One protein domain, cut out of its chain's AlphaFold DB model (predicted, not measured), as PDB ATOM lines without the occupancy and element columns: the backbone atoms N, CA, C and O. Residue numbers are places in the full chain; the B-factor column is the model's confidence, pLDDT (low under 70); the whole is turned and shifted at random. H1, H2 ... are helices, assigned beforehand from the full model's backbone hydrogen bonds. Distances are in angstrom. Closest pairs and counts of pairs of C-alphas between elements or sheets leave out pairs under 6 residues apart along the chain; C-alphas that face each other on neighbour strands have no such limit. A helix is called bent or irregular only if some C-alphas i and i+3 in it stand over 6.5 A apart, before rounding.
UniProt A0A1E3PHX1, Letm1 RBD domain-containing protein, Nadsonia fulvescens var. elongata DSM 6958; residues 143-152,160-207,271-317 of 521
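This is residues 143 to 152, 160 to 207 and 271 to 317 of the 521 residues of the protein "Letm1 RBD domain-containing protein" of Nadsonia fulvescens var. elongata DSM 6958 (UniProt A0A1E3PHX1). One long helix, H1, makes the longest axis, and the first arm of a bent second helix, H2a, crosses its later half steeply before the short arm H2b folds back near H1. Residues 143 to 152 form a separate unnamed stretch, and unnamed residues 307 to 317 fold back toward H1 after H2b. The printed part has 105 residues, with two named helices, H1 then H2, and no named strand; its class is all helix. It is loose, with a radius of gyration of the C-alphas of 16.6 A and spans of 59 by 28 by 17 A.

Find C-alpha 160 at (9.405, 34.062, 148.585); from there H1, residues 160 to 197, runs 55.4 A to C-alpha 197 at (-12.591, 84.012, 158.174). By its hydrogen bonds H2, residues 271 to 306, was assigned as one helix, but it is bent: C-alphas 295 and 298 are 9.2 A apart. Its arm H2a, residues 271 to 295, begins at (-5.751, 77.818, 146.244) and spans 35.2 A, with a kink of 42 degrees near residue 285. H2b covers residues 298 to 306. Both arms are irregular: C-alphas 284 and 287 are 6.9 A apart, and C-alphas 298 and 301 are 7.4 A apart.

Look at residues 184 to 194 of H1, which touch residues 272 to 283 of H2a; the closest C-alphas, of Ser 191 and Ile 276, are 5.3 A apart. H1 and H2a run opposite ways at a steep tilt of 49 degrees. H2b is close to H1 but not clearly touching, the closest C-alphas, of Ile 173 and Pro 301, being 7.4 A apart. In H1 every O i to N i+4 pair is within hydrogen-bond range; in H2a 16 of 21 are, in H2b 4 of 5.

The C-alphas of Leu 160 and Ala 202, 59.4 A apart, are the two farthest apart. Residues 153 to 159 and 208 to 270 are not printed, with C-alpha gaps of 17.9 A and 17.4 A; the link from H1 to H2 runs across the second cut. Mean pLDDT of the printed part is 84.2, and residues 143 to 152 and residue 204 are under 70.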
ATOM      1  N   VAL A 143      -0.401  61.960 147.237       38.69
ATOM      2  CA  VAL A 143       0.907  61.534 147.774       38.69
ATOM      3  C   VAL A 143       1.577  60.607 146.764       38.69
ATOM      4  O   VAL A 143       1.113  59.486 146.547       38.69
ATOM      5  N   SER A 144       2.577  61.128 146.050       37.47
ATOM      6  CA  SER A 144       3.116  60.475 144.864       37.47
ATOM      7  C   SER A 144       4.044  59.369 145.333       37.47
ATOM      8  O   SER A 144       5.260  59.525 145.386       37.47
ATOM      9  N   TYR A 145       3.468  58.254 145.751       41.34
ATOM     10  CA  TYR A 145       4.236  57.040 145.907       41.34
ATOM     11  C   TYR A 145       4.410  56.413 144.520       41.34
ATOM     12  O   TYR A 145       3.445  56.357 143.750       41.34
ATOM     13  N   PRO A 146       5.605  55.900 144.191       42.03
ATOM     14  CA  PRO A 146       5.818  55.089 143.003       42.03
ATOM     15  C   PRO A 146       5.165  53.710 143.219       42.03
ATOM     16  O   PRO A 146       5.832  52.703 143.422       42.03
ATOM     17  N   ILE A 147       3.831  53.671 143.264       49.41
ATOM     18  CA  ILE A 147       3.043  52.439 143.438       49.41
ATOM     19  C   ILE A 147       2.938  51.702 142.097       49.41
ATOM     20  O   ILE A 147       2.962  50.473 142.065       49.41
ATOM     21  N   ASP A 148       2.899  52.443 140.986       47.56
ATOM     22  CA  ASP A 148       2.694  51.871 139.652       47.56
ATOM     23  C   ASP A 148       3.968  51.213 139.075       47.56
ATOM     24  O   ASP A 148       3.867  50.253 138.313       47.56
ATOM     25  N   SER A 149       5.174  51.630 139.495       48.19
ATOM     26  CA  SER A 149       6.441  51.028 139.028       48.19
ATOM     27  C   SER A 149       6.729  49.646 139.630       48.19
ATOM     28  O   SER A 149       7.468  48.854 139.051       48.19
ATOM     29  N   LEU A 150       6.114  49.315 140.770       44.62
ATOM     30  CA  LEU A 150       6.276  48.021 141.440       44.62
ATOM     31  C   LEU A 150       5.375  46.923 140.865       44.62
ATOM     32  O   LEU A 150       5.541  45.765 141.244       44.62
ATOM     33  N   ALA A 151       4.448  47.228 139.954       48.38
ATOM     34  CA  ALA A 151       3.586  46.226 139.318       48.38
ATOM     35  C   ALA A 151       4.165  45.672 138.001       48.38
ATOM     36  O   ALA A 151       3.829  44.553 137.618       48.38
ATOM     37  N   SER A 152       5.062  46.402 137.325       47.03
ATOM     38  CA  SER A 152       5.492  46.090 135.949       47.03
ATOM     39  C   SER A 152       6.794  45.287 135.820       47.03
ATOM     40  O   SER A 152       7.112  44.818 134.728       47.03
ATOM     41  N   LEU A 160       9.191  33.243 147.390       77.38
ATOM     42  CA  LEU A 160       9.405  34.062 148.585       77.38
ATOM     43  C   LEU A 160       9.566  35.565 148.264       77.38
ATOM     44  O   LEU A 160       9.077  36.417 149.010       77.38
ATOM     45  N   GLY A 161      10.209  35.903 147.140       79.50
ATOM     46  CA  GLY A 161      10.345  37.283 146.660       79.50
ATOM     47  C   GLY A 161       8.995  37.903 146.291       79.50
ATOM     48  O   GLY A 161       8.707  39.047 146.652       79.50
ATOM     49  N   THR A 162       8.110  37.106 145.687       82.06
ATOM     50  CA  THR A 162       6.751  37.519 145.309       82.06
ATOM     51  C   THR A 162       5.906  37.907 146.527       82.06
ATOM     52  O   THR A 162       5.279  38.968 146.527       82.06
ATOM     53  N   VAL A 163       5.940  37.115 147.608       85.25
ATOM     54  CA  VAL A 163       5.201  37.418 148.852       85.25
ATOM     55  C   VAL A 163       5.691  38.722 149.486       85.25
ATOM     56  O   VAL A 163       4.885  39.588 149.833       85.25
ATOM     57  N   LYS A 164       7.015  38.920 149.576       88.44
ATOM     58  CA  LYS A 164       7.603  40.154 150.125       88.44
ATOM     59  C   LYS A 164       7.195  41.390 149.315       88.44
ATOM     60  O   LYS A 164       6.914  42.443 149.893       88.44
ATOM     61  N   ARG A 165       7.111  41.262 147.987       83.62
ATOM     62  CA  ARG A 165       6.660  42.333 147.088       83.62
ATOM     63  C   ARG A 165       5.178  42.658 147.273       83.62
ATOM     64  O   ARG A 165       4.846  43.836 147.395       83.62
ATOM     65  N   HIS A 166       4.307  41.651 147.367       84.12
ATOM     66  CA  HIS A 166       2.880  41.863 147.646       84.12
ATOM     67  C   HIS A 166       2.648  42.520 149.006       84.12
ATOM     68  O   HIS A 166       1.859  43.457 149.102       84.12
ATOM     69  N   TYR A 167       3.383  42.099 150.036       86.56
ATOM     70  CA  TYR A 167       3.311  42.723 151.354       86.56
ATOM     71  C   TYR A 167       3.779  44.186 151.328       86.56
ATOM     72  O   TYR A 167       3.103  45.064 151.860       86.56
ATOM     73  N   SER A 168       4.902  44.476 150.660       86.00
ATOM     74  CA  SER A 168       5.398  45.850 150.491       86.00
ATOM     75  C   SER A 168       4.392  46.740 149.748       86.00
ATOM     76  O   SER A 168       4.143  47.878 150.148       86.00
ATOM     77  N   TYR A 169       3.752  46.197 148.711       83.81
ATOM     78  CA  TYR A 169       2.702  46.868 147.947       83.81
ATOM     79  C   TYR A 169       1.439  47.135 148.782       83.81
ATOM     80  O   TYR A 169       0.916  48.246 148.783       83.81
ATOM     81  N   LEU A 170       0.964  46.153 149.554       83.50
ATOM     82  CA  LEU A 170      -0.163  46.345 150.474       83.50
ATOM     83  C   LEU A 170       0.159  47.403 151.536       83.50
ATOM     84  O   LEU A 170      -0.656  48.285 151.804       83.50
ATOM     85  N   LYS A 171       1.375  47.369 152.093       88.06
ATOM     86  CA  LYS A 171       1.845  48.354 153.072       88.06
ATOM     87  C   LYS A 171       1.872  49.772 152.492       88.06
ATOM     88  O   LYS A 171       1.456  50.708 153.176       88.06
ATOM     89  N   SER A 172       2.330  49.948 151.251       86.31
ATOM     90  CA  SER A 172       2.359  51.267 150.607       86.31
ATOM     91  C   SER A 172       0.950  51.797 150.327       86.31
ATOM     92  O   SER A 172       0.681  52.969 150.590       86.31
ATOM     93  N   ILE A 173       0.022  50.934 149.910       84.94
ATOM     94  CA  ILE A 173      -1.389  51.290 149.731       84.94
ATOM     95  C   ILE A 173      -2.047  51.694 151.054       84.94
ATOM     96  O   ILE A 173      -2.721  52.720 151.120       84.94
ATOM     97  N   LEU A 174      -1.859  50.920 152.126       85.88
ATOM     98  CA  LEU A 174      -2.421  51.257 153.438       85.88
ATOM     99  C   LEU A 174      -1.870  52.593 153.954       85.88
ATOM    100  O   LEU A 174      -2.618  53.408 154.495       85.88
ATOM    101  N   SER A 175      -0.579  52.856 153.729       88.25
ATOM    102  CA  SER A 175       0.035  54.151 154.036       88.25
ATOM    103  C   SER A 175      -0.565  55.290 153.204       88.25
ATOM    104  O   SER A 175      -0.817  56.366 153.749       88.25
ATOM    105  N   LEU A 176      -0.831  55.069 151.910       87.75
ATOM    106  CA  LEU A 176      -1.505  56.036 151.038       87.75
ATOM    107  C   LEU A 176      -2.888  56.396 151.597       87.75
ATOM    108  O   LEU A 176      -3.168  57.578 151.772       87.75
ATOM    109  N   TYR A 177      -3.722  55.408 151.938       88.25
ATOM    110  CA  TYR A 177      -5.053  55.664 152.501       88.25
ATOM    111  C   TYR A 177      -4.983  56.376 153.851       88.25
ATOM    112  O   TYR A 177      -5.692  57.359 154.061       88.25
ATOM    113  N   LYS A 178      -4.094  55.942 154.753       89.88
ATOM    114  CA  LYS A 178      -3.897  56.597 156.053       89.88
ATOM    115  C   LYS A 178      -3.517  58.072 155.885       89.88
ATOM    116  O   LYS A 178      -4.101  58.937 156.538       89.88
ATOM    117  N   ASN A 179      -2.573  58.365 154.992       90.31
ATOM    118  CA  ASN A 179      -2.127  59.731 154.727       90.31
ATOM    119  C   ASN A 179      -3.195  60.551 153.993       90.31
ATOM    120  O   ASN A 179      -3.422  61.701 154.353       90.31
ATOM    121  N   GLY A 180      -3.898  59.958 153.026       89.38
ATOM    122  CA  GLY A 180      -4.995  60.597 152.297       89.38
ATOM    123  C   GLY A 180      -6.134  61.018 153.225       89.38
ATOM    124  O   GLY A 180      -6.591  62.156 153.159       89.38
ATOM    125  N   MET A 181      -6.522  60.150 154.162       89.75
ATOM    126  CA  MET A 181      -7.547  60.430 155.174       89.75
ATOM    127  C   MET A 181      -7.104  61.507 156.168       89.75
ATOM    128  O   MET A 181      -7.877  62.416 156.476       89.75
ATOM    129  N   LYS A 182      -5.848  61.449 156.634       92.56
ATOM    130  CA  LYS A 182      -5.277  62.492 157.498       92.56
ATOM    131  C   LYS A 182      -5.281  63.850 156.792       92.56
ATOM    132  O   LYS A 182      -5.731  64.833 157.370       92.56
ATOM    133  N   ASN A 183      -4.840  63.894 155.536       91.06
ATOM    134  CA  ASN A 183      -4.825  65.114 154.731       91.06
ATOM    135  C   ASN A 183      -6.239  65.633 154.456       91.06
ATOM    136  O   ASN A 183      -6.461  66.837 154.511       91.06
ATOM    137  N   LEU A 184      -7.208  64.745 154.216       92.06
ATOM    138  CA  LEU A 184      -8.606  65.128 154.031       92.06
ATOM    139  C   LEU A 184      -9.169  65.808 155.279       92.06
ATOM    140  O   LEU A 184      -9.825  66.842 155.172       92.06
ATOM    141  N   TYR A 185      -8.894  65.245 156.455       92.69
ATOM    142  CA  TYR A 185      -9.328  65.829 157.718       92.69
ATOM    143  C   TYR A 185      -8.664  67.188 157.973       92.69
ATOM    144  O   TYR A 185      -9.347  68.152 158.307       92.69
ATOM    145  N   THR A 186      -7.357  67.308 157.725       93.88
ATOM    146  CA  THR A 186      -6.651  68.595 157.802       93.88
ATOM    147  C   THR A 186      -7.253  69.626 156.840       93.88
ATOM    148  O   THR A 186      -7.535  70.750 157.247       93.88
ATOM    149  N   ASN A 187      -7.532  69.243 155.591       93.44
ATOM    150  CA  ASN A 187      -8.170  70.114 154.601       93.44
ATOM    151  C   ASN A 187      -9.577  70.543 155.031       93.44
ATOM    152  O   ASN A 187      -9.972  71.682 154.795       93.44
ATOM    153  N   TYR A 188     -10.325  69.652 155.685       93.75
ATOM    154  CA  TYR A 188     -11.627  69.965 156.268       93.75
ATOM    155  C   TYR A 188     -11.530  71.016 157.373       93.75
ATOM    156  O   TYR A 188     -12.296  71.979 157.349       93.75
ATOM    157  N   LEU A 189     -10.559  70.890 158.281       93.19
ATOM    158  CA  LEU A 189     -10.323  71.890 159.323       93.19
ATOM    159  C   LEU A 189      -9.947  73.251 158.727       93.19
ATOM    160  O   LEU A 189     -10.568  74.252 159.077       93.19
ATOM    161  N   ILE A 190      -9.014  73.274 157.770       92.94
ATOM    162  CA  ILE A 190      -8.602  74.505 157.078       92.94
ATOM    163  C   ILE A 190      -9.790  75.122 156.331       92.94
ATOM    164  O   ILE A 190     -10.027  76.322 156.412       92.94
ATOM    165  N   SER A 191     -10.593  74.315 155.631       92.12
ATOM    166  CA  SER A 191     -11.795  74.805 154.950       92.12
ATOM    167  C   SER A 191     -12.801  75.405 155.931       92.12
ATOM    168  O   SER A 191     -13.465  76.380 155.582       92.12
ATOM    169  N   ASN A 192     -12.940  74.837 157.129       91.69
ATOM    170  CA  ASN A 192     -13.824  75.377 158.154       91.69
ATOM    171  C   ASN A 192     -13.296  76.709 158.699       91.69
ATOM    172  O   ASN A 192     -14.052  77.668 158.808       91.69
ATOM    173  N   GLU A 193     -11.991  76.809 158.942       92.25
ATOM    174  CA  GLU A 193     -11.338  78.066 159.310       92.25
ATOM    175  C   GLU A 193     -11.530  79.147 158.235       92.25
ATOM    176  O   GLU A 193     -11.842  80.292 158.557       92.25
ATOM    177  N   LEU A 194     -11.447  78.789 156.951       90.56
ATOM    178  CA  LEU A 194     -11.737  79.706 155.847       90.56
ATOM    179  C   LEU A 194     -13.192  80.187 155.861       90.56
ATOM    180  O   LEU A 194     -13.445  81.377 155.678       90.56
ATOM    181  N   PHE A 195     -14.158  79.303 156.129       89.50
ATOM    182  CA  PHE A 195     -15.551  79.726 156.300       89.50
ATOM    183  C   PHE A 195     -15.726  80.676 157.492       89.50
ATOM    184  O   PHE A 195     -16.521  81.612 157.398       89.50
ATOM    185  N   ASN A 196     -14.973  80.475 158.578       88.38
ATOM    186  CA  ASN A 196     -14.966  81.375 159.733       88.38
ATOM    187  C   ASN A 196     -14.388  82.747 159.360       88.38
ATOM    188  O   ASN A 196     -15.020  83.764 159.641       88.38
ATOM    189  N   ARG A 197     -13.241  82.780 158.664       89.00
ATOM    190  CA  ARG A 197     -12.591  84.012 158.174       89.00
ATOM    191  C   ARG A 197     -13.493  84.820 157.240       89.00
ATOM    192  O   ARG A 197     -13.432  86.043 157.239       89.00
ATOM    193  N   LEU A 198     -14.335  84.142 156.461       86.06
ATOM    194  CA  LEU A 198     -15.305  84.766 155.556       86.06
ATOM    195  C   LEU A 198     -16.638  85.135 156.235       86.06
ATOM    196  O   LEU A 198     -17.530  85.646 155.565       86.06
ATOM    197  N   GLY A 199     -16.808  84.864 157.536       85.81
ATOM    198  CA  GLY A 199     -18.046  85.165 158.265       85.81
ATOM    199  C   GLY A 199     -19.239  84.275 157.887       85.81
ATOM    200  O   GLY A 199     -20.387  84.636 158.130       85.81
ATOM    201  N   LEU A 200     -18.997  83.100 157.297       86.81
ATOM    202  CA  LEU A 200     -20.038  82.204 156.767       86.81
ATOM    203  C   LEU A 200     -20.459  81.101 157.749       86.81
ATOM    204  O   LEU A 200     -21.189  80.174 157.389       86.81
ATOM    205  N   THR A 201     -20.008  81.155 159.000       80.44
ATOM    206  CA  THR A 201     -20.375  80.191 160.053       80.44
ATOM    207  C   THR A 201     -21.852  80.240 160.387       80.44
ATOM    208  O   THR A 201     -22.496  79.193 160.413       80.44
ATOM    209  N   ALA A 202     -22.387  81.449 160.560       77.62
ATOM    210  CA  ALA A 202     -23.775  81.704 160.935       77.62
ATOM    211  C   ALA A 202     -24.783  81.417 159.806       77.62
ATOM    212  O   ALA A 202     -25.992  81.388 160.041       77.62
ATOM    213  N   MET A 203     -24.310  81.196 158.575       82.75
ATOM    214  CA  MET A 203     -25.183  80.955 157.430       82.75
ATOM    215  C   MET A 203     -25.906  79.609 157.574       82.75
ATOM    216  O   MET A 203     -25.279  78.546 157.594       82.75
ATOM    217  N   LYS A 204     -27.245  79.649 157.628       69.31
ATOM    218  CA  LYS A 204     -28.096  78.451 157.644       69.31
ATOM    219  C   LYS A 204     -27.983  77.710 156.307       69.31
ATOM    220  O   LYS A 204     -28.516  78.147 155.288       69.31
ATOM    221  N   GLY A 205     -27.306  76.565 156.304       75.81
ATOM    222  CA  GLY A 205     -27.157  75.727 155.118       75.81
ATOM    223  C   GLY A 205     -25.928  74.827 155.175       75.81
ATOM    224  O   GLY A 205     -24.942  75.147 155.834       75.81
ATOM    225  N   GLY A 206     -25.979  73.698 154.465       85.44
ATOM    226  CA  GLY A 206     -24.799  72.853 154.274       85.44
ATOM    227  C   GLY A 206     -23.696  73.573 153.487       85.44
ATOM    228  O   GLY A 206     -23.941  74.600 152.849       85.44
ATOM    229  N   ASN A 207     -22.488  73.001 153.479       87.00
ATOM    230  CA  ASN A 207     -21.306  73.581 152.822       87.00
ATOM    231  C   ASN A 207     -21.537  73.956 151.347       87.00
ATOM    232  O   ASN A 207     -20.911  74.883 150.849       87.00
ATOM    233  N   ALA A 271      -6.041  79.066 145.540       89.06
ATOM    234  CA  ALA A 271      -5.751  77.818 146.244       89.06
ATOM    235  C   ALA A 271      -6.773  77.549 147.360       89.06
ATOM    236  O   ALA A 271      -7.312  76.447 147.439       89.06
ATOM    237  N   GLU A 272      -7.105  78.566 148.162       92.12
ATOM    238  CA  GLU A 272      -8.137  78.473 149.204       92.12
ATOM    239  C   GLU A 272      -9.518  78.164 148.603       92.12
ATOM    240  O   GLU A 272     -10.224  77.285 149.098       92.12
ATOM    241  N   TYR A 273      -9.887  78.814 147.494       93.00
ATOM    242  CA  TYR A 273     -11.147  78.534 146.798       93.00
ATOM    243  C   TYR A 273     -11.230  77.077 146.310       93.00
ATOM    244  O   TYR A 273     -12.204  76.371 146.591       93.00
ATOM    245  N   ASN A 274     -10.181  76.582 145.645       91.88
ATOM    246  CA  ASN A 274     -10.121  75.198 145.170       91.88
ATOM    247  C   ASN A 274     -10.104  74.180 146.316       91.88
ATOM    248  O   ASN A 274     -10.724  73.118 146.202       91.88
ATOM    249  N   LEU A 275      -9.440  74.503 147.428       91.81
ATOM    250  CA  LEU A 275      -9.448  73.683 148.634       91.81
ATOM    251  C   LEU A 275     -10.871  73.519 149.175       91.81
ATOM    252  O   LEU A 275     -11.296  72.389 149.419       91.81
ATOM    253  N   ILE A 276     -11.619  74.617 149.313       93.31
ATOM    254  CA  ILE A 276     -13.006  74.599 149.798       93.31
ATOM    255  C   ILE A 276     -13.882  73.734 148.879       93.31
ATOM    256  O   ILE A 276     -14.615  72.854 149.350       93.31
ATOM    257  N   LEU A 277     -13.780  73.941 147.560       92.12
ATOM    258  CA  LEU A 277     -14.547  73.184 146.570       92.12
ATOM    259  C   LEU A 277     -14.290  71.677 146.684       92.12
ATOM    260  O   LEU A 277     -15.237  70.903 146.859       92.12
ATOM    261  N   ARG A 278     -13.019  71.259 146.633       90.88
ATOM    262  CA  ARG A 278     -12.629  69.839 146.669       90.88
ATOM    263  C   ARG A 278     -13.016  69.179 147.988       90.88
ATOM    264  O   ARG A 278     -13.650  68.125 147.996       90.88
ATOM    265  N   THR A 279     -12.724  69.843 149.103       92.31
ATOM    266  CA  THR A 279     -12.967  69.309 150.448       92.31
ATOM    267  C   THR A 279     -14.452  69.072 150.710       92.31
ATOM    268  O   THR A 279     -14.825  68.041 151.264       92.31
ATOM    269  N   SER A 280     -15.329  69.971 150.250       91.06
ATOM    270  CA  SER A 280     -16.783  69.812 150.406       91.06
ATOM    271  C   SER A 280     -17.362  68.600 149.666       91.06
ATOM    272  O   SER A 280     -18.401  68.050 150.049       91.06
ATOM    273  N   HIS A 281     -16.717  68.186 148.579       89.38
ATOM    274  CA  HIS A 281     -17.109  67.017 147.815       89.38
ATOM    275  C   HIS A 281     -16.546  65.742 148.442       89.38
ATOM    276  O   HIS A 281     -17.289  64.783 148.641       89.38
ATOM    277  N   ASP A 282     -15.272  65.759 148.821       92.06
ATOM    278  CA  ASP A 282     -14.591  64.598 149.388       92.06
ATOM    279  C   ASP A 282     -15.108  64.234 150.786       92.06
ATOM    280  O   ASP A 282     -15.313  63.054 151.070       92.06
ATOM    281  N   ILE A 283     -15.436  65.219 151.630       91.69
ATOM    282  CA  ILE A 283     -15.984  64.954 152.970       91.69
ATOM    283  C   ILE A 283     -17.341  64.239 152.911       91.69
ATOM    284  O   ILE A 283     -17.643  63.411 153.763       91.69
ATOM    285  N   ARG A 284     -18.146  64.490 151.866       91.44
ATOM    286  CA  ARG A 284     -19.438  63.808 151.668       91.44
ATOM    287  C   ARG A 284     -19.282  62.343 151.270       91.44
ATOM    288  O   ARG A 284     -20.201  61.563 151.491       91.44
ATOM    289  N   LYS A 285     -18.137  61.963 150.699       91.38
ATOM    290  CA  LYS A 285     -17.822  60.563 150.380       91.38
ATOM    291  C   LYS A 285     -17.289  59.793 151.582       91.38
ATOM    292  O   LYS A 285     -17.342  58.567 151.586       91.38
ATOM    293  N   LEU A 286     -16.799  60.504 152.597       91.69
ATOM    294  CA  LEU A 286     -16.111  59.913 153.735       91.69
ATOM    295  C   LEU A 286     -16.941  58.863 154.491       91.69
ATOM    296  O   LEU A 286     -16.402  57.784 154.726       91.69
ATOM    297  N   PRO A 287     -18.230  59.092 154.822       93.06
ATOM    298  CA  PRO A 287     -19.014  58.098 155.558       93.06
ATOM    299  C   PRO A 287     -19.153  56.780 154.791       93.06
ATOM    300  O   PRO A 287     -19.006  55.704 155.361       93.06
ATOM    301  N   LEU A 288     -19.372  56.866 153.476       91.75
ATOM    302  CA  LEU A 288     -19.478  55.696 152.609       91.75
ATOM    303  C   LEU A 288     -18.131  54.977 152.470       91.75
ATOM    304  O   LEU A 288     -18.083  53.751 152.505       91.75
ATOM    305  N   PHE A 289     -17.036  55.729 152.349       91.12
ATOM    306  CA  PHE A 289     -15.691  55.161 152.310       91.12
ATOM    307  C   PHE A 289     -15.359  54.399 153.602       91.12
ATOM    308  O   PHE A 289     -14.880  53.270 153.534       91.12
ATOM    309  N   VAL A 290     -15.661  54.982 154.767       91.75
ATOM    310  CA  VAL A 290     -15.457  54.339 156.076       91.75
ATOM    311  C   VAL A 290     -16.301  53.075 156.199       91.75
ATOM    312  O   VAL A 290     -15.779  52.047 156.614       91.75
ATOM    313  N   LEU A 291     -17.566  53.109 155.769       94.00
ATOM    314  CA  LEU A 291     -18.430  51.928 155.765       94.00
ATOM    315  C   LEU A 291     -17.830  50.785 154.933       94.00
ATOM    316  O   LEU A 291     -17.767  49.649 155.395       94.00
ATOM    317  N   ILE A 292     -17.352  51.088 153.724       91.38
ATOM    318  CA  ILE A 292     -16.722  50.088 152.852       91.38
ATOM    319  C   ILE A 292     -15.431  49.567 153.488       91.38
ATOM    320  O   ILE A 292     -15.197  48.362 153.490       91.38
ATOM    321  N   PHE A 293     -14.625  50.443 154.085       89.94
ATOM    322  CA  PHE A 293     -13.420  50.030 154.797       89.94
ATOM    323  C   PHE A 293     -13.730  49.099 155.981       89.94
ATOM    324  O   PHE A 293     -13.035  48.106 156.163       89.94
ATOM    325  N   CYS A 294     -14.791  49.359 156.748       93.00
ATOM    326  CA  CYS A 294     -15.208  48.497 157.857       93.00
ATOM    327  C   CYS A 294     -15.695  47.116 157.395       93.00
ATOM    328  O   CYS A 294     -15.442  46.132 158.081       93.00
ATOM    329  N   ILE A 295     -16.380  47.034 156.249       94.88
ATOM    330  CA  ILE A 295     -16.925  45.770 155.726       94.88
ATOM    331  C   ILE A 295     -15.835  44.931 155.051       94.88
ATOM    332  O   ILE A 295     -15.748  43.729 155.280       94.88
ATOM    333  N   PHE A 296     -15.021  45.548 154.192       93.25
ATOM    334  CA  PHE A 296     -14.066  44.828 153.345       93.25
ATOM    335  C   PHE A 296     -12.657  44.763 153.932       93.25
ATOM    336  O   PHE A 296     -11.886  43.905 153.511       93.25
ATOM    337  N   PHE A 297     -12.315  45.660 154.864       88.38
ATOM    338  CA  PHE A 297     -11.026  45.766 155.551       88.38
ATOM    339  C   PHE A 297      -9.830  45.622 154.591       88.38
ATOM    340  O   PHE A 297      -9.500  46.568 153.866       88.38
ATOM    341  N   GLU A 298      -9.234  44.431 154.509       86.12
ATOM    342  CA  GLU A 298      -8.109  44.085 153.631       86.12
ATOM    343  C   GLU A 298      -8.431  44.151 152.130       86.12
ATOM    344  O   GLU A 298      -7.557  44.473 151.325       86.12
ATOM    345  N   PHE A 299      -9.685  43.924 151.733       88.25
ATOM    346  CA  PHE A 299     -10.112  43.961 150.330       88.25
ATOM    347  C   PHE A 299     -10.483  45.367 149.837       88.25
ATOM    348  O   PHE A 299     -10.767  45.551 148.649       88.25
ATOM    349  N   THR A 300     -10.435  46.390 150.700       89.56
ATOM    350  CA  THR A 300     -10.771  47.778 150.333       89.56
ATOM    351  C   THR A 300     -10.007  48.284 149.101       89.56
ATOM    352  O   THR A 300     -10.647  48.841 148.208       89.56
ATOM    353  N   PRO A 301      -8.681  48.066 148.951       84.94
ATOM    354  CA  PRO A 301      -7.953  48.504 147.759       84.94
ATOM    355  C   PRO A 301      -8.497  47.928 146.446       84.94
ATOM    356  O   PRO A 301      -8.483  48.614 145.422       84.94
ATOM    357  N   LEU A 302      -8.994  46.687 146.471       87.50
ATOM    358  CA  LEU A 302      -9.571  46.028 145.303       87.50
ATOM    359  C   LEU A 302     -10.926  46.649 144.946       87.50
ATOM    360  O   LEU A 302     -11.146  47.023 143.794       87.50
ATOM    361  N   VAL A 303     -11.791  46.845 145.946       89.38
ATOM    362  CA  VAL A 303     -13.096  47.506 145.776       89.38
ATOM    363  C   VAL A 303     -12.913  48.926 145.237       89.38
ATOM    364  O   VAL A 303     -13.557  49.316 144.267       89.38
ATOM    365  N   MET A 304     -11.966  49.680 145.793       86.94
ATOM    366  CA  MET A 304     -11.689  51.065 145.407       86.94
ATOM    367  C   MET A 304     -11.031  51.205 144.033       86.94
ATOM    368  O   MET A 304     -11.149  52.251 143.393       86.94
ATOM    369  N   ARG A 305     -10.374  50.151 143.539       85.56
ATOM    370  CA  ARG A 305      -9.898  50.082 142.152       85.56
ATOM    371  C   ARG A 305     -11.048  49.910 141.158       85.56
ATOM    372  O   ARG A 305     -10.948  50.432 140.050       85.56
ATOM    373  N   ILE A 306     -12.112  49.207 141.546       86.44
ATOM    374  CA  ILE A 306     -13.312  48.998 140.722       86.44
ATOM    375  C   ILE A 306     -14.219  50.237 140.786       86.44
ATOM    376  O   ILE A 306     -14.675  50.732 139.757       86.44
ATOM    377  N   PHE A 307     -14.425  50.788 141.984       87.31
ATOM    378  CA  PHE A 307     -15.347  51.895 142.244       87.31
ATOM    379  C   PHE A 307     -14.612  53.191 142.607       87.31
ATOM    380  O   PHE A 307     -14.767  53.739 143.699       87.31
ATOM    381  N   THR A 308     -13.842  53.736 141.664       85.19
ATOM    382  CA  THR A 308     -13.052  54.966 141.886       85.19
ATOM    383  C   THR A 308     -13.898  56.197 142.226       85.19
ATOM    384  O   THR A 308     -13.397  57.143 142.830       85.19
ATOM    385  N   SER A 309     -15.192  56.193 141.891       85.75
ATOM    386  CA  SER A 309     -16.131  57.271 142.225       85.75
ATOM    387  C   SER A 309     -16.312  57.464 143.734       85.75
ATOM    388  O   SER A 309     -16.598  58.587 144.162       85.75
ATOM    389  N   LEU A 310     -16.117  56.407 144.528       87.50
ATOM    390  CA  LEU A 310     -16.307  56.410 145.981       87.50
ATOM    391  C   LEU A 310     -15.093  56.963 146.732       87.50
ATOM    392  O   LEU A 310     -15.236  57.444 147.853       87.50
ATOM    393  N   ASN A 311     -13.921  56.969 146.097       88.00
ATOM    394  CA  ASN A 311     -12.706  57.496 146.699       88.00
ATOM    395  C   ASN A 311     -12.747  59.029 146.811       88.00
ATOM    396  O   ASN A 311     -13.108  59.721 145.843       88.00
ATOM    397  N   PRO A 312     -12.328  59.582 147.963       89.88
ATOM    398  CA  PRO A 312     -11.835  60.953 148.042       89.88
ATOM    399  C   PRO A 312     -10.660  61.154 147.081       89.88
ATOM    400  O   PRO A 312      -9.859  60.236 146.887       89.88
ATOM    401  N   GLN A 313     -10.508  62.352 146.509       86.75
ATOM    402  CA  GLN A 313      -9.444  62.618 145.532       86.75
ATOM    403  C   GLN A 313      -8.042  62.425 146.123       86.75
ATOM    404  O   GLN A 313      -7.131  61.970 145.437       86.75
ATOM    405  N   LEU A 314      -7.876  62.704 147.419       86.69
ATOM    406  CA  LEU A 314      -6.609  62.540 148.141       86.69
ATOM    407  C   LEU A 314      -6.176  61.078 148.318       86.69
ATOM    408  O   LEU A 314      -5.009  60.822 148.606       86.69
ATOM    409  N   CYS A 315      -7.102  60.136 148.144       88.31
ATOM    410  CA  CYS A 315      -6.838  58.702 148.223       88.31
ATOM    411  C   CYS A 315      -6.629  58.067 146.836       88.31
ATOM    412  O   CYS A 315      -6.443  56.854 146.748       88.31
ATOM    413  N   LEU A 316      -6.678  58.852 145.752       86.50
ATOM    414  CA  LEU A 316      -6.476  58.338 144.401       86.50
ATOM    415  C   LEU A 316      -4.994  58.082 144.123       86.50
ATOM    416  O   LEU A 316      -4.124  58.913 144.380       86.50
ATOM    417  N   THR A 317      -4.721  56.916 143.543       86.50
ATOM    418  CA  THR A 317      -3.389  56.562 143.031       86.50
ATOM    419  C   THR A 317      -3.127  57.323 141.722       86.50
ATOM    420  O   THR A 317      -4.072  57.506 140.950       86.50
TER     421      THR A 317